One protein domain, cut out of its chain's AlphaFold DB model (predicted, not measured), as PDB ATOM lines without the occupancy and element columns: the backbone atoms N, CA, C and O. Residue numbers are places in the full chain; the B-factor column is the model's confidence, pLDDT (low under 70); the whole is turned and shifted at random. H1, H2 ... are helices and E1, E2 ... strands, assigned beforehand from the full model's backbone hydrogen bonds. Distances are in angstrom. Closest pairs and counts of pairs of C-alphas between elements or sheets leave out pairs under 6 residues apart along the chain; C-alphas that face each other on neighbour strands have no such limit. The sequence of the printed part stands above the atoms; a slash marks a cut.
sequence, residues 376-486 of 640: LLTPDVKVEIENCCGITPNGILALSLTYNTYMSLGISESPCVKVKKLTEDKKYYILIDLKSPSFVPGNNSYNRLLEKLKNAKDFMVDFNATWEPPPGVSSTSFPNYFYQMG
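What this domain is: This is residues 376 to 486 of the 640 residues of an uncharacterized protein of Cimex lectularius (UniProt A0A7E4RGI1). A twisted sheet of four strands has the short helix H1 over one face, with H2 near H1 but off the sheet, and no named helix covers the other face. Past the edge strand E1 the last part of the domain, with E5 and H3, reaches away as an arm and makes the length; residues 480 to 486 stick out from the rest. The printed part has 111 residues, with three named helices and five named strands in the order E1 E2 H1 E3 E4 H2 E5 H3. The sheet's order is E1 E2 E4 E3, all antiparallel, and the class is mixed, helices and strands, with under half of the residues in named elements. The whole is compact, with a radius of gyration of the C-alphas of 15.3 A and spans of 47 by 34 by 25 A.

Where its parts are: Residues 376 to 387 hold no named element. E1, residues 388 to 391, begins at C-alpha 388 at (-33.380, -6.119, 25.478). E2, residues 396 to 402, is 19.2 A long, and H1, residues 403 to 409, is 10.1 A. E3, residues 417 to 422, is 15.9 A, and E4, residues 427 to 433, is 19.5 A. H2, residues 444 to 454, is the longest helix by residues, at 15.2 A. E5 is residues 464 to 466. H3, residues 477 to 484, ends at C-alpha 484 at (-47.097, -23.120, 35.503).

How they stand to each other: E1 and E2 form a hairpin, antiparallel at 176 degrees, with N 390 and O 398 3.0 A apart. E2 and E4 are antiparallel at 162 degrees, with N 399 and O 430 at 2.8 A. E3 and E4 form a hairpin at 160 degrees, with N 420 and O 429 at 2.8 A. E2, H1 and E3 make a split strand-helix-strand unit, two strands running the same way with E4 between them in the sheet; its crossover is right-handed. H1 is on the sheet at a height of 8.7 A, over E2 and along the strands, at 20 degrees to E2 on the local plane. The closest C-alphas of H1 and E4 are those of Tyr 403 and Lys 427, 5.6 A apart. H1 and H2 are close but not clearly touching; their closest C-alphas, Leu 409 and Lys 452, are 5.6 A apart, and they run opposite ways at a steep tilt of 58 degrees. H2 and H3 are not on the sheet. E5 pairs with no named strand, and E5 and H3 are apart. In H1 and H2 every O i to N i+4 pair is within hydrogen-bond range; in H3, 3 of 4 are.

The domain as a whole: The two C-alphas farthest apart, those of Thr 423 and Gly 472, are 47.9 A apart. The sheet is twisted, its C-alphas lying up to 4.2 A off the best plane. The printed part has no cut and no long link. The mean pLDDT of the printed part is 81.2; residues 393 to 394, 423 to 425, 437 and 468 to 475 are under 70.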
ATOM      1  N   LEU A 376     -38.276 -15.887  20.568       81.62
ATOM      2  CA  LEU A 376     -38.686 -14.932  21.609       81.62
ATOM      3  C   LEU A 376     -38.150 -13.539  21.276       81.62
ATOM      4  O   LEU A 376     -37.022 -13.429  20.794       81.62
ATOM      5  N   LEU A 377     -38.913 -12.494  21.586       85.06
ATOM      6  CA  LEU A 377     -38.509 -11.103  21.391       85.06
ATOM      7  C   LEU A 377     -38.999 -10.230  22.546       85.06
ATOM      8  O   LEU A 377     -40.135 -10.398  22.977       85.06
ATOM      9  N   THR A 378     -38.163  -9.312  23.032       87.19
ATOM     10  CA  THR A 378     -38.605  -8.266  23.969       87.19
ATOM     11  C   THR A 378     -39.391  -7.204  23.196       87.19
ATOM     12  O   THR A 378     -38.799  -6.641  22.276       87.19
ATOM     13  N   PRO A 379     -40.667  -6.931  23.516       84.00
ATOM     14  CA  PRO A 379     -41.432  -5.889  22.847       84.00
ATOM     15  C   PRO A 379     -41.215  -4.503  23.467       84.00
ATOM     16  O   PRO A 379     -40.821  -4.396  24.626       84.00
ATOM     17  N   ASP A 380     -41.539  -3.460  22.702       81.31
ATOM     18  CA  ASP A 380     -41.744  -2.075  23.156       81.31
ATOM     19  C   ASP A 380     -40.530  -1.437  23.862       81.31
ATOM     20  O   ASP A 380     -40.668  -0.620  24.772       81.31
ATOM     21  N   VAL A 381     -39.317  -1.786  23.421       83.12
ATOM     22  CA  VAL A 381     -38.050  -1.287  23.985       83.12
ATOM     23  C   VAL A 381     -37.240  -0.475  22.981       83.12
ATOM     24  O   VAL A 381     -37.105  -0.828  21.809       83.12
ATOM     25  N   LYS A 382     -36.598   0.592  23.457       83.81
ATOM     26  CA  LYS A 382     -35.648   1.380  22.663       83.81
ATOM     27  C   LYS A 382     -34.281   0.703  22.664       83.81
ATOM     28  O   LYS A 382     -33.471   0.926  23.566       83.81
ATOM     29  N   VAL A 383     -34.004  -0.109  21.639       82.44
ATOM     30  CA  VAL A 383     -32.788  -0.950  21.524       82.44
ATOM     31  C   VAL A 383     -31.481  -0.177  21.719       82.44
ATOM     32  O   VAL A 383     -30.510  -0.755  22.203       82.44
ATOM     33  N   GLU A 384     -31.444   1.114  21.401       77.81
ATOM     34  CA  GLU A 384     -30.268   1.979  21.562       77.81
ATOM     35  C   GLU A 384     -29.909   2.260  23.028       77.81
ATOM     36  O   GLU A 384     -28.736   2.415  23.364       77.81
ATOM     37  N   ILE A 385     -30.901   2.320  23.922       82.19
ATOM     38  CA  ILE A 385     -30.710   2.827  25.291       82.19
ATOM     39  C   ILE A 385     -31.213   1.884  26.385       82.19
ATOM     40  O   ILE A 385     -30.726   1.951  27.513       82.19
ATOM     41  N   GLU A 386     -32.130   0.972  26.071       86.50
ATOM     42  CA  GLU A 386     -32.729   0.031  27.023       86.50
ATOM     43  C   GLU A 386     -32.151  -1.369  26.861       86.50
ATOM     44  O   GLU A 386     -31.685  -1.741  25.788       86.50
ATOM     45  N   ASN A 387     -32.148  -2.170  27.926       88.75
ATOM     46  CA  ASN A 387     -31.743  -3.566  27.806       88.75
ATOM     47  C   ASN A 387     -32.826  -4.358  27.066       88.75
ATOM     48  O   ASN A 387     -33.998  -4.246  27.402       88.75
ATOM     49  N   CYS A 388     -32.437  -5.221  26.135       89.25
ATOM     50  CA  CYS A 388     -33.380  -6.119  25.478       89.25
ATOM     51  C   CYS A 388     -32.728  -7.454  25.127       89.25
ATOM     52  O   CYS A 388     -31.499  -7.569  25.050       89.25
ATOM     53  N   CYS A 389     -33.546  -8.482  24.920       91.19
ATOM     54  CA  CYS A 389     -33.067  -9.746  24.387       91.19
ATOM     55  C   CYS A 389     -34.059 -10.442  23.461       91.19
ATOM     56  O   CYS A 389     -35.254 -10.156  23.432       91.19
ATOM     57  N   GLY A 390     -33.530 -11.383  22.689       89.69
ATOM     58  CA  GLY A 390     -34.317 -12.227  21.807       89.69
ATOM     59  C   GLY A 390     -33.699 -13.611  21.682       89.69
ATOM     60  O   GLY A 390     -32.485 -13.775  21.814       89.69
ATOM     61  N   ILE A 391     -34.542 -14.607  21.428       87.50
ATOM     62  CA  ILE A 391     -34.117 -15.950  21.042       87.50
ATOM     63  C   ILE A 391     -34.437 -16.129  19.569       87.50
ATOM     64  O   ILE A 391     -35.586 -16.010  19.148       87.50
ATOM     65  N   THR A 392     -33.413 -16.434  18.786       79.75
ATOM     66  CA  THR A 392     -33.570 -16.766  17.375       79.75
ATOM     67  C   THR A 392     -34.089 -18.203  17.200       79.75
ATOM     68  O   THR A 392     -33.726 -19.085  17.986       79.75
ATOM     69  N   PRO A 393     -34.779 -18.515  16.082       67.75
ATOM     70  CA  PRO A 393     -35.203 -19.883  15.747       67.75
ATOM     71  C   PRO A 393     -34.079 -20.931  15.797       67.75
ATOM     72  O   PRO A 393     -34.301 -22.118  16.039       67.75
ATOM     73  N   ASN A 394     -32.835 -20.505  15.554       66.94
ATOM     74  CA  ASN A 394     -31.668 -21.381  15.557       66.94
ATOM     75  C   ASN A 394     -31.019 -21.560  16.947       66.94
ATOM     76  O   ASN A 394     -30.024 -22.277  17.025       66.94
ATOM     77  N   GLY A 395     -31.606 -21.019  18.023       77.00
ATOM     78  CA  GLY A 395     -31.179 -21.227  19.411       77.00
ATOM     79  C   GLY A 395     -30.074 -20.299  19.897       77.00
ATOM     80  O   GLY A 395     -29.284 -20.702  20.745       77.00
ATOM     81  N   ILE A 396     -29.991 -19.086  19.359       87.19
ATOM     82  CA  ILE A 396     -29.102 -18.053  19.888       87.19
ATOM     83  C   ILE A 396     -29.929 -17.129  20.775       87.19
ATOM     84  O   ILE A 396     -30.903 -16.543  20.314       87.19
ATOM     85  N   LEU A 397     -29.520 -16.985  22.032       91.06
ATOM     86  CA  LEU A 397     -29.983 -15.910  22.899       91.06
ATOM     87  C   LEU A 397     -29.091 -14.693  22.656       91.06
ATOM     88  O   LEU A 397     -27.903 -14.714  22.981       91.06
ATOM     89  N   ALA A 398     -29.658 -13.645  22.071       92.38
ATOM     90  CA  ALA A 398     -28.992 -12.364  21.915       92.38
ATOM     91  C   ALA A 398     -29.405 -11.426  23.046       92.38
ATOM     92  O   ALA A 398     -30.596 -11.216  23.257       92.38
ATOM     93  N   LEU A 399     -28.431 -10.849  23.745       92.00
ATOM     94  CA  LEU A 399     -28.637  -9.804  24.742       92.00
ATOM     95  C   LEU A 399     -28.038  -8.502  24.211       92.00
ATOM     96  O   LEU A 399     -26.867  -8.472  23.836       92.00
ATOM     97  N   SER A 400     -28.812  -7.426  24.214       91.19
ATOM     98  CA  SER A 400     -28.332  -6.073  23.949       91.19
ATOM     99  C   SER A 400     -28.409  -5.282  25.247       91.19
ATOM    100  O   SER A 400     -29.482  -4.844  25.658       91.19
ATOM    101  N   LEU A 401     -27.268  -5.134  25.917       90.38
ATOM    102  CA  LEU A 401     -27.183  -4.626  27.283       90.38
ATOM    103  C   LEU A 401     -26.542  -3.242  27.347       90.38
ATOM    104  O   LEU A 401     -25.581  -2.951  26.634       90.38
ATOM    105  N   THR A 402     -27.028  -2.405  28.255       89.81
ATOM    106  CA  THR A 402     -26.369  -1.151  28.623       89.81
ATOM    107  C   THR A 402     -25.041  -1.429  29.325       89.81
ATOM    108  O   THR A 402     -24.831  -2.499  29.904       89.81
ATOM    109  N   TYR A 403     -24.135  -0.447  29.305       88.75
ATOM    110  CA  TYR A 403     -22.839  -0.547  29.983       88.75
ATOM    111  C   TYR A 403     -22.976  -0.998  31.448       88.75
ATOM    112  O   TYR A 403     -22.319  -1.953  31.856       88.75
ATOM    113  N   ASN A 404     -23.866  -0.360  32.217       87.94
ATOM    114  CA  ASN A 404     -24.057  -0.660  33.640       87.94
ATOM    115  C   ASN A 404     -24.529  -2.102  33.865       87.94
ATOM    116  O   ASN A 404     -23.982  -2.799  34.717       87.94
ATOM    117  N   THR A 405     -25.485  -2.570  33.058       89.56
ATOM    118  CA  THR A 405     -26.048  -3.927  33.161       89.56
ATOM    119  C   THR A 405     -25.028  -4.988  32.765       89.56
ATOM    120  O   THR A 405     -24.884  -6.012  33.424       89.56
ATOM    121  N   TYR A 406     -24.261  -4.747  31.700       90.69
ATOM    122  CA  TYR A 406     -23.195  -5.664  31.314       90.69
ATOM    123  C   TYR A 406     -22.105  -5.756  32.393       90.69
ATOM    124  O   TYR A 406     -21.662  -6.858  32.727       90.69
ATOM    125  N   MET A 407     -21.701  -4.617  32.969       89.31
ATOM    126  CA  MET A 407     -20.714  -4.578  34.051       89.31
ATOM    127  C   MET A 407     -21.216  -5.288  35.313       89.31
ATOM    128  O   MET A 407     -20.444  -6.026  35.923       89.31
ATOM    129  N   SER A 408     -22.491  -5.123  35.684       88.00
ATOM    130  CA  SER A 408     -23.070  -5.797  36.855       88.00
ATOM    131  C   SER A 408     -23.179  -7.311  36.658       88.00
ATOM    132  O   SER A 408     -22.882  -8.076  37.575       88.00
ATOM    133  N   LEU A 409     -23.522  -7.762  35.446       88.62
ATOM    134  CA  LEU A 409     -23.592  -9.185  35.111       88.62
ATOM    135  C   LEU A 409     -22.212  -9.834  34.968       88.62
ATOM    136  O   LEU A 409     -22.052 -11.039  35.194       88.62
ATOM    137  N   GLY A 410     -21.208  -9.061  34.551       87.38
ATOM    138  CA  GLY A 410     -19.833  -9.519  34.370       87.38
ATOM    139  C   GLY A 410     -19.713 -10.694  33.394       87.38
ATOM    140  O   GLY A 410     -18.905 -11.599  33.621       87.38
ATOM    141  N   ILE A 411     -20.564 -10.768  32.365       89.62
ATOM    142  CA  ILE A 411     -20.528 -11.844  31.360       89.62
ATOM    143  C   ILE A 411     -19.208 -11.757  30.586       89.62
ATOM    144  O   ILE A 411     -18.778 -10.681  30.195       89.62
ATOM    145  N   SER A 412     -18.550 -12.896  30.376       88.00
ATOM    146  CA  SER A 412     -17.261 -12.980  29.685       88.00
ATOM    147  C   SER A 412     -17.366 -13.894  28.470       88.00
ATOM    148  O   SER A 412     -18.182 -14.820  28.472       88.00
ATOM    149  N   GLU A 413     -16.494 -13.699  27.479       91.69
ATOM    150  CA  GLU A 413     -16.408 -14.604  26.332       91.69
ATOM    151  C   GLU A 413     -16.131 -16.051  26.752       91.69
ATOM    152  O   GLU A 413     -15.473 -16.336  27.760       91.69
ATOM    153  N   SER A 414     -16.678 -16.978  25.972       88.19
ATOM    154  CA  SER A 414     -16.471 -18.415  26.121       88.19
ATOM    155  C   SER A 414     -16.836 -19.125  24.810       88.19
ATOM    156  O   SER A 414     -17.381 -18.488  23.910       88.19
ATOM    157  N   PRO A 415     -16.612 -20.443  24.668       85.00
ATOM    158  CA  PRO A 415     -16.969 -21.154  23.437       85.00
ATOM    159  C   PRO A 415     -18.454 -21.058  23.041       85.00
ATOM    160  O   PRO A 415     -18.771 -21.203  21.863       85.00
ATOM    161  N   CYS A 416     -19.356 -20.792  23.993       86.62
ATOM    162  CA  CYS A 416     -20.780 -20.549  23.737       86.62
ATOM    163  C   CYS A 416     -21.190 -19.074  23.810       86.62
ATOM    164  O   CYS A 416     -22.337 -18.774  23.509       86.62
ATOM    165  N   VAL A 417     -20.300 -18.154  24.203       92.81
ATOM    166  CA  VAL A 417     -20.641 -16.740  24.428       92.81
ATOM    167  C   VAL A 417     -19.697 -15.841  23.644       92.81
ATOM    168  O   VAL A 417     -18.498 -15.817  23.916       92.81
ATOM    169  N   LYS A 418     -20.247 -15.053  22.723       93.88
ATOM    170  CA  LYS A 418     -19.526 -13.983  22.021       93.88
ATOM    171  C   LYS A 418     -19.966 -12.634  22.560       93.88
ATOM    172  O   LYS A 418     -21.165 -12.422  22.725       93.88
ATOM    173  N   VAL A 419     -19.021 -11.727  22.796       93.56
ATOM    174  CA  VAL A 419     -19.316 -10.383  23.306       93.56
ATOM    175  C   VAL A 419     -18.776  -9.345  22.331       93.56
ATOM    176  O   VAL A 419     -17.600  -9.342  21.987       93.56
ATOM    177  N   LYS A 420     -19.632  -8.424  21.898       91.25
ATOM    178  CA  LYS A 420     -19.274  -7.317  21.015       91.25
ATOM    179  C   LYS A 420     -19.663  -6.002  21.675       91.25
ATOM    180  O   LYS A 420     -20.824  -5.789  22.004       91.25
ATOM    181  N   LYS A 421     -18.701  -5.096  21.842       88.44
ATOM    182  CA  LYS A 421     -18.990  -3.716  22.250       88.44
ATOM    183  C   LYS A 421     -19.494  -2.935  21.035       88.44
ATOM    184  O   LYS A 421     -18.818  -2.910  20.008       88.44
ATOM    185  N   LEU A 422     -20.657  -2.309  21.160       81.69
ATOM    186  CA  LEU A 422     -21.215  -1.393  20.171       81.69
ATOM    187  C   LEU A 422     -20.740   0.016  20.537       81.69
ATOM    188  O   LEU A 422     -21.079   0.549  21.594       81.69
ATOM    189  N   THR A 423     -19.837   0.563  19.724       68.25
ATOM    190  CA  THR A 423     -19.148   1.831  20.005       68.25
ATOM    191  C   THR A 423     -20.048   3.051  19.867       68.25
ATOM    192  O   THR A 423     -19.833   4.015  20.595       68.25
ATOM    193  N   GLU A 424     -21.037   2.983  18.980       67.44
ATOM    194  CA  GLU A 424     -21.991   4.064  18.706       67.44
ATOM    195  C   GLU A 424     -22.995   4.202  19.866       67.44
ATOM    196  O   GLU A 424     -23.082   5.268  20.473       67.44
ATOM    197  N   ASP A 425     -23.588   3.092  20.318       65.94
ATOM    198  CA  ASP A 425     -24.684   3.115  21.309       65.94
ATOM    199  C   ASP A 425     -24.224   2.966  22.769       65.94
ATOM    200  O   ASP A 425     -25.024   2.907  23.698       65.94
ATOM    201  N   LYS A 426     -22.911   2.838  23.017       79.88
ATOM    202  CA  LYS A 426     -22.340   2.500  24.345       79.88
ATOM    203  C   LYS A 426     -22.945   1.221  24.961       79.88
ATOM    204  O   LYS A 426     -22.994   1.075  26.188       79.88
ATOM    205  N   LYS A 427     -23.343   0.267  24.117       87.62
ATOM    206  CA  LYS A 427     -23.945  -1.015  24.511       87.62
ATOM    207  C   LYS A 427     -23.011  -2.205  24.312       87.62
ATOM    208  O   LYS A 427     -21.984  -2.132  23.635       87.62
ATOM    209  N   TYR A 428     -23.383  -3.325  24.919       91.62
ATOM    210  CA  TYR A 428     -22.760  -4.628  24.724       91.62
ATOM    211  C   TYR A 428     -23.767  -5.593  24.117       91.62
ATOM    212  O   TYR A 428     -24.802  -5.886  24.708       91.62
ATOM    213  N   TYR A 429     -23.421  -6.110  22.946       92.31
ATOM    214  CA  TYR A 429     -24.164  -7.145  22.256       92.31
ATOM    215  C   TYR A 429     -23.543  -8.507  22.542       92.31
ATOM    216  O   TYR A 429     -22.366  -8.742  22.261       92.31
ATOM    217  N   ILE A 430     -24.324  -9.403  23.125       93.81
ATOM    218  CA  ILE A 430     -23.873 -10.705  23.600       93.81
ATOM    219  C   ILE A 430     -24.674 -11.769  22.877       93.81
ATOM    220  O   ILE A 430     -25.897 -11.770  22.938       93.81
ATOM    221  N   LEU A 431     -23.985 -12.698  22.225       93.25
ATOM    222  CA  LEU A 431     -24.604 -13.859  21.600       93.25
ATOM    223  C   LEU A 431     -24.254 -15.098  22.409       93.25
ATOM    224  O   LEU A 431     -23.082 -15.466  22.498       93.25
ATOM    225  N   ILE A 432     -25.271 -15.738  22.972       92.38
ATOM    226  CA  ILE A 432     -25.159 -16.989  23.712       92.38
ATOM    227  C   ILE A 432     -25.744 -18.098  22.837       92.38
ATOM    228  O   ILE A 432     -26.941 -18.115  22.554       92.38
ATOM    229  N   ASP A 433     -24.903 -19.028  22.401       86.31
ATOM    230  CA  ASP A 433     -25.333 -20.224  21.684       86.31
ATOM    231  C   ASP A 433     -25.898 -21.245  22.675       86.31
ATOM    232  O   ASP A 433     -25.157 -22.014  23.295       86.31
ATOM    233  N   LEU A 434     -27.230 -21.248  22.809       83.06
ATOM    234  CA  LEU A 434     -27.959 -22.156  23.697       83.06
ATOM    235  C   LEU A 434     -27.835 -23.620  23.255       83.06
ATOM    236  O   LEU A 434     -28.142 -24.518  24.032       83.06
ATOM    237  N   LYS A 435     -27.403 -23.865  22.012       72.56
ATOM    238  CA  LYS A 435     -27.215 -25.201  21.434       72.56
ATOM    239  C   LYS A 435     -25.744 -25.637  21.445       72.56
ATOM    240  O   LYS A 435     -25.421 -26.704  20.920       72.56
ATOM    241  N   SER A 436     -24.845 -24.845  22.033       78.06
ATOM    242  CA  SER A 436     -23.426 -25.184  22.122       78.06
ATOM    243  C   SER A 436     -23.197 -26.402  23.033       78.06
ATOM    244  O   SER A 436     -23.717 -26.427  24.149       78.06
ATOM    245  N   PRO A 437     -22.313 -27.353  22.666       67.69
ATOM    246  CA  PRO A 437     -21.900 -28.446  23.558       67.69
ATOM    247  C   PRO A 437     -21.279 -27.964  24.880       67.69
ATOM    248  O   PRO A 437     -21.215 -28.706  25.857       67.69
ATOM    249  N   SER A 438     -20.802 -26.716  24.917       73.69
ATOM    250  CA  SER A 438     -20.246 -26.079  26.117       73.69
ATOM    251  C   SER A 438     -21.297 -25.396  27.005       73.69
ATOM    252  O   SER A 438     -20.946 -24.870  28.064       73.69
ATOM    253  N   PHE A 439     -22.571 -25.415  26.599       76.25
ATOM    254  CA  PHE A 439     -23.703 -24.792  27.285       76.25
ATOM    255  C   PHE A 439     -24.772 -25.835  27.657       76.25
ATOM    256  O   PHE A 439     -25.906 -25.795  27.193       76.25
ATOM    257  N   VAL A 440     -24.389 -26.801  28.498       73.44
ATOM    258  CA  VAL A 440     -25.244 -27.919  28.941       73.44
ATOM    259  C   VAL A 440     -25.427 -27.859  30.466       73.44
ATOM    260  O   VAL A 440     -24.441 -27.578  31.163       73.44
ATOM    261  N   PRO A 441     -26.632 -28.138  31.011       72.44
ATOM    262  CA  PRO A 441     -26.858 -28.231  32.453       72.44
ATOM    263  C   PRO A 441     -25.822 -29.107  33.166       72.44
ATOM    264  O   PRO A 441     -25.492 -30.197  32.706       72.44
ATOM    265  N   GLY A 442     -25.290 -28.617  34.288       72.69
ATOM    266  CA  GLY A 442     -24.224 -29.289  35.041       72.69
ATOM    267  C   GLY A 442     -22.801 -28.868  34.654       72.69
ATOM    268  O   GLY A 442     -21.882 -29.088  35.439       72.69
ATOM    269  N   ASN A 443     -22.593 -28.200  33.513       80.56
ATOM    270  CA  ASN A 443     -21.299 -27.590  33.200       80.56
ATOM    271  C   ASN A 443     -21.082 -26.314  34.040       80.56
ATOM    272  O   ASN A 443     -21.988 -25.495  34.197       80.56
ATOM    273  N   ASN A 444     -19.860 -26.101  34.532       81.00
ATOM    274  CA  ASN A 444     -19.479 -24.899  35.277       81.00
ATOM    275  C   ASN A 444     -19.726 -23.608  34.481       81.00
ATOM    276  O   ASN A 444     -20.152 -22.608  35.057       81.00
ATOM    277  N   SER A 445     -19.488 -23.614  33.162       76.31
ATOM    278  CA  SER A 445     -19.777 -22.467  32.287       76.31
ATOM    279  C   SER A 445     -21.273 -22.143  32.244       76.31
ATOM    280  O   SER A 445     -21.642 -20.976  32.388       76.31
ATOM    281  N   TYR A 446     -22.113 -23.173  32.102       84.81
ATOM    282  CA  TYR A 446     -23.571 -23.066  32.097       84.81
ATOM    283  C   TYR A 446     -24.087 -22.543  33.440       84.81
ATOM    284  O   TYR A 446     -24.764 -21.519  33.473       84.81
ATOM    285  N   ASN A 447     -23.706 -23.184  34.552       87.62
ATOM    286  CA  ASN A 447     -24.168 -22.814  35.893       87.62
ATOM    287  C   ASN A 447     -23.781 -21.371  36.236       87.62
ATOM    288  O   ASN A 447     -24.614 -20.603  36.708       87.62
ATOM    289  N   ARG A 448     -22.542 -20.970  35.920       87.12
ATOM    290  CA  ARG A 448     -22.061 -19.605  36.159       87.12
ATOM    291  C   ARG A 448     -22.830 -18.565  35.346       87.12
ATOM    292  O   ARG A 448     -23.114 -17.489  35.864       87.12
ATOM    293  N   LEU A 449     -23.124 -18.842  34.073       88.38
ATOM    294  CA  LEU A 449     -23.897 -17.913  33.247       88.38
ATOM    295  C   LEU A 449     -25.355 -17.842  33.715       88.38
ATOM    296  O   LEU A 449     -25.904 -16.749  33.817       88.38
ATOM    297  N   LEU A 450     -25.951 -18.984  34.060       87.31
ATOM    298  CA  LEU A 450     -27.311 -19.058  34.583       87.31
ATOM    299  C   LEU A 450     -27.456 -18.290  35.900       87.31
ATOM    300  O   LEU A 450     -28.416 -17.542  36.052       87.31
ATOM    301  N   GLU A 451     -26.515 -18.428  36.837       88.12
ATOM    302  CA  GLU A 451     -26.539 -17.650  38.080       88.12
ATOM    303  C   GLU A 451     -26.422 -16.148  37.829       88.12
ATOM    304  O   GLU A 451     -27.148 -15.370  38.443       88.12
ATOM    305  N   LYS A 452     -25.555 -15.725  36.900       89.12
ATOM    306  CA  LYS A 452     -25.447 -14.311  36.517       89.12
ATOM    307  C   LYS A 452     -26.775 -13.772  36.000       89.12
ATOM    308  O   LYS A 452     -27.231 -12.745  36.484       89.12
ATOM    309  N   LEU A 453     -27.417 -14.491  35.078       86.19
ATOM    310  CA  LEU A 453     -28.712 -14.095  34.518       86.19
ATOM    311  C   LEU A 453     -29.832 -14.111  35.572       86.19
ATOM    312  O   LEU A 453     -30.631 -13.188  35.613       86.19
ATOM    313  N   LYS A 454     -29.864 -15.100  36.476       83.88
ATOM    314  CA  LYS A 454     -30.845 -15.149  37.580       83.88
ATOM    315  C   LYS A 454     -30.709 -13.988  38.563       83.88
ATOM    316  O   LYS A 454     -31.698 -13.565  39.152       83.88
ATOM    317  N   ASN A 455     -29.491 -13.489  38.754       80.69
ATOM    318  CA  ASN A 455     -29.206 -12.376  39.657       80.69
ATOM    319  C   ASN A 455     -29.340 -11.000  38.980       80.69
ATOM    320  O   ASN A 455     -29.107  -9.981  39.629       80.69
ATOM    321  N   ALA A 456     -29.732 -10.958  37.703       79.25
ATOM    322  CA  ALA A 456     -29.903  -9.746  36.910       79.25
ATOM    323  C   ALA A 456     -31.189  -8.988  37.287       79.25
ATOM    324  O   ALA A 456     -32.113  -8.873  36.490       79.25
ATOM    325  N   LYS A 457     -31.269  -8.468  38.518       70.81
ATOM    326  CA  LYS A 457     -32.475  -7.788  39.034       70.81
ATOM    327  C   LYS A 457     -32.897  -6.565  38.212       70.81
ATOM    328  O   LYS A 457     -34.083  -6.266  38.150       70.81
ATOM    329  N   ASP A 458     -31.938  -5.911  37.560       70.75
ATOM    330  CA  ASP A 458     -32.159  -4.741  36.700       70.75
ATOM    331  C   ASP A 458     -32.485  -5.126  35.240       70.75
ATOM    332  O   ASP A 458     -32.556  -4.267  34.361       70.75
ATOM    333  N   PHE A 459     -32.642  -6.424  34.959       76.25
ATOM    334  CA  PHE A 459     -32.942  -6.970  33.640       76.25
ATOM    335  C   PHE A 459     -34.198  -7.848  33.697       76.25
ATOM    336  O   PHE A 459     -34.146  -9.069  33.555       76.25
ATOM    337  N   MET A 460     -35.330  -7.188  33.935       73.75
ATOM    338  CA  MET A 460     -36.669  -7.763  33.822       73.75
ATOM    339  C   MET A 460     -37.306  -7.221  32.549       73.75
ATOM    340  O   MET A 460     -37.346  -6.009  32.354       73.75
ATOM    341  N   VAL A 461     -37.764  -8.116  31.682       76.00
ATOM    342  CA  VAL A 461     -38.371  -7.764  30.400       76.00
ATOM    343  C   VAL A 461     -39.551  -8.686  30.124       76.00
ATOM    344  O   VAL A 461     -39.525  -9.864  30.495       76.00
ATOM    345  N   ASP A 462     -40.560  -8.144  29.457       84.81
ATOM    346  CA  ASP A 462     -41.634  -8.935  28.873       84.81
ATOM    347  C   ASP A 462     -41.159  -9.562  27.559       84.81
ATOM    348  O   ASP A 462     -40.192  -9.107  26.943       84.81
ATOM    349  N   PHE A 463     -41.825 -10.628  27.119       85.62
ATOM    350  CA  PHE A 463     -41.509 -11.268  25.848       85.62
ATOM    351  C   PHE A 463     -42.758 -11.555  25.042       85.62
ATOM    352  O   PHE A 463     -43.666 -12.246  25.505       85.62
ATOM    353  N   ASN A 464     -42.719 -11.159  23.777       84.75
ATOM    354  CA  ASN A 464     -43.573 -11.754  22.776       84.75
ATOM    355  C   ASN A 464     -42.963 -13.089  22.338       84.75
ATOM    356  O   ASN A 464     -41.815 -13.173  21.887       84.75
ATOM    357  N   ALA A 465     -43.755 -14.147  22.472       80.31
ATOM    358  CA  ALA A 465     -43.368 -15.500  22.126       80.31
ATOM    359  C   ALA A 465     -44.274 -16.018  21.012       80.31
ATOM    360  O   ALA A 465     -45.498 -15.965  21.123       80.31
ATOM    361  N   THR A 466     -43.677 -16.545  19.947       77.12
ATOM    362  CA  THR A 466     -44.427 -17.255  18.910       77.12
ATOM    363  C   THR A 466     -43.975 -18.702  18.870       77.12
ATOM    364  O   THR A 466     -42.779 -19.013  18.894       77.12
ATOM    365  N   TRP A 467     -44.956 -19.594  18.839       70.88
ATOM    366  CA  TRP A 467     -44.742 -21.023  18.750       70.88
ATOM    367  C   TRP A 467     -45.785 -21.613  17.817       70.88
ATOM    368  O   TRP A 467     -46.982 -21.356  17.954       70.88
ATOM    369  N   GLU A 468     -45.320 -22.388  16.846       65.25
ATOM    370  CA  GLU A 468     -46.197 -23.092  15.923       65.25
ATOM    371  C   GLU A 468     -46.419 -24.494  16.493       65.25
ATOM    372  O   GLU A 468     -45.477 -25.292  16.500       65.25
ATOM    373  N   PRO A 469     -47.618 -24.791  17.037       56.88
ATOM    374  CA  PRO A 469     -47.879 -26.092  17.620       56.88
ATOM    375  C   PRO A 469     -47.711 -27.173  16.551       56.88
ATOM    376  O   PRO A 469     -48.270 -27.049  15.454       56.88
ATOM    377  N   PRO A 470     -46.999 -28.264  16.861       50.81
ATOM    378  CA  PRO A 470     -47.010 -29.445  16.022       50.81
ATOM    379  C   PRO A 470     -48.446 -29.955  15.874       50.81
ATOM    380  O   PRO A 470     -49.249 -29.821  16.805       50.81
ATOM    381  N   PRO A 471     -48.801 -30.592  14.751       43.62
ATOM    382  CA  PRO A 471     -50.156 -31.097  14.591       43.62
ATOM    383  C   PRO A 471     -50.516 -32.120  15.675       43.62
ATOM    384  O   PRO A 471     -49.712 -32.978  16.037       43.62
ATOM    385  N   GLY A 472     -51.728 -31.996  16.217       44.41
ATOM    386  CA  GLY A 472     -52.201 -32.798  17.350       44.41
ATOM    387  C   GLY A 472     -51.799 -32.259  18.728       44.41
ATOM    388  O   GLY A 472     -52.311 -32.748  19.733       44.41
ATOM    389  N   VAL A 473     -50.945 -31.233  18.799       54.56
ATOM    390  CA  VAL A 473     -50.650 -30.519  20.045       54.56
ATOM    391  C   VAL A 473     -51.543 -29.286  20.138       54.56
ATOM    392  O   VAL A 473     -51.675 -28.518  19.187       54.56
ATOM    393  N   SER A 474     -52.187 -29.104  21.292       69.25
ATOM    394  CA  SER A 474     -53.020 -27.926  21.535       69.25
ATOM    395  C   SER A 474     -52.169 -26.661  21.499       69.25
ATOM    396  O   SER A 474     -51.143 -26.596  22.173       69.25
ATOM    397  N   SER A 475     -52.633 -25.615  20.812       67.62
ATOM    398  CA  SER A 475     -52.004 -24.288  20.866       67.62
ATOM    399  C   SER A 475     -51.901 -23.746  22.299       67.62
ATOM    400  O   SER A 475     -50.997 -22.973  22.593       67.62
ATOM    401  N   THR A 476     -52.760 -24.217  23.211       77.06
ATOM    402  CA  THR A 476     -52.769 -23.829  24.629       77.06
ATOM    403  C   THR A 476     -51.646 -24.456  25.465       77.06
ATOM    404  O   THR A 476     -51.416 -24.026  26.593       77.06
ATOM    405  N   SER A 477     -50.911 -25.463  24.965       75.25
ATOM    406  CA  SER A 477     -49.843 -26.106  25.752       75.25
ATOM    407  C   SER A 477     -48.650 -25.186  26.006       75.25
ATOM    408  O   SER A 477     -48.001 -25.285  27.043       75.25
ATOM    409  N   PHE A 478     -48.363 -24.294  25.061       77.19
ATOM    410  CA  PHE A 478     -47.265 -23.339  25.153       77.19
ATOM    411  C   PHE A 478     -47.507 -22.224  26.181       77.19
ATOM    412  O   PHE A 478     -46.673 -22.089  27.077       77.19
ATOM    413  N   PRO A 479     -48.639 -21.492  26.170       80.56
ATOM    414  CA  PRO A 479     -48.935 -20.524  27.228       80.56
ATOM    415  C   PRO A 479     -49.071 -21.190  28.608       80.56
ATOM    416  O   PRO A 479     -48.560 -20.663  29.596       80.56
ATOM    417  N   ASN A 480     -49.649 -22.399  28.687       78.88
ATOM    418  CA  ASN A 480     -49.764 -23.145  29.948       78.88
ATOM    419  C   ASN A 480     -48.410 -23.451  30.608       78.88
ATOM    420  O   ASN A 480     -48.323 -23.461  31.835       78.88
ATOM    421  N   TYR A 481     -47.359 -23.698  29.821       77.81
ATOM    422  CA  TYR A 481     -46.014 -23.930  30.353       77.81
ATOM    423  C   TYR A 481     -45.512 -22.723  31.161       77.81
ATOM    424  O   TYR A 481     -45.018 -22.888  32.274       77.81
ATOM    425  N   PHE A 482     -45.692 -21.507  30.641       80.69
ATOM    426  CA  PHE A 482     -45.273 -20.283  31.326       80.69
ATOM    427  C   PHE A 482     -46.186 -19.934  32.509       80.69
ATOM    428  O   PHE A 482     -45.684 -19.531  33.559       80.69
ATOM    429  N   TYR A 483     -47.491 -20.202  32.400       81.69
ATOM    430  CA  TYR A 483     -48.419 -20.079  33.528       81.69
ATOM    431  C   TYR A 483     -47.995 -20.954  34.719       81.69
ATOM    432  O   TYR A 483     -47.957 -20.499  35.859       81.69
ATOM    433  N   GLN A 484     -47.593 -22.205  34.463       77.00
ATOM    434  CA  GLN A 484     -47.097 -23.120  35.503       77.00
ATOM    435  C   GLN A 484     -45.784 -22.656  36.149       77.00
ATOM    436  O   GLN A 484     -45.489 -23.042  37.278       77.00
ATOM    437  N   MET A 485     -45.008 -21.819  35.458       79.81
ATOM    438  CA  MET A 485     -43.811 -21.179  36.005       79.81
ATOM    439  C   MET A 485     -44.125 -19.920  36.829       79.81
ATOM    440  O   MET A 485     -43.205 -19.317  37.377       79.81
ATOM    441  N   GLY A 486     -45.402 -19.535  36.939       85.00
ATOM    442  CA  GLY A 486     -45.851 -18.353  37.672       85.00
ATOM    443  C   GLY A 486     -45.736 -17.046  36.888       85.00
ATOM    444  O   GLY A 486     -45.729 -15.985  37.508       85.00
TER     445      GLY A 486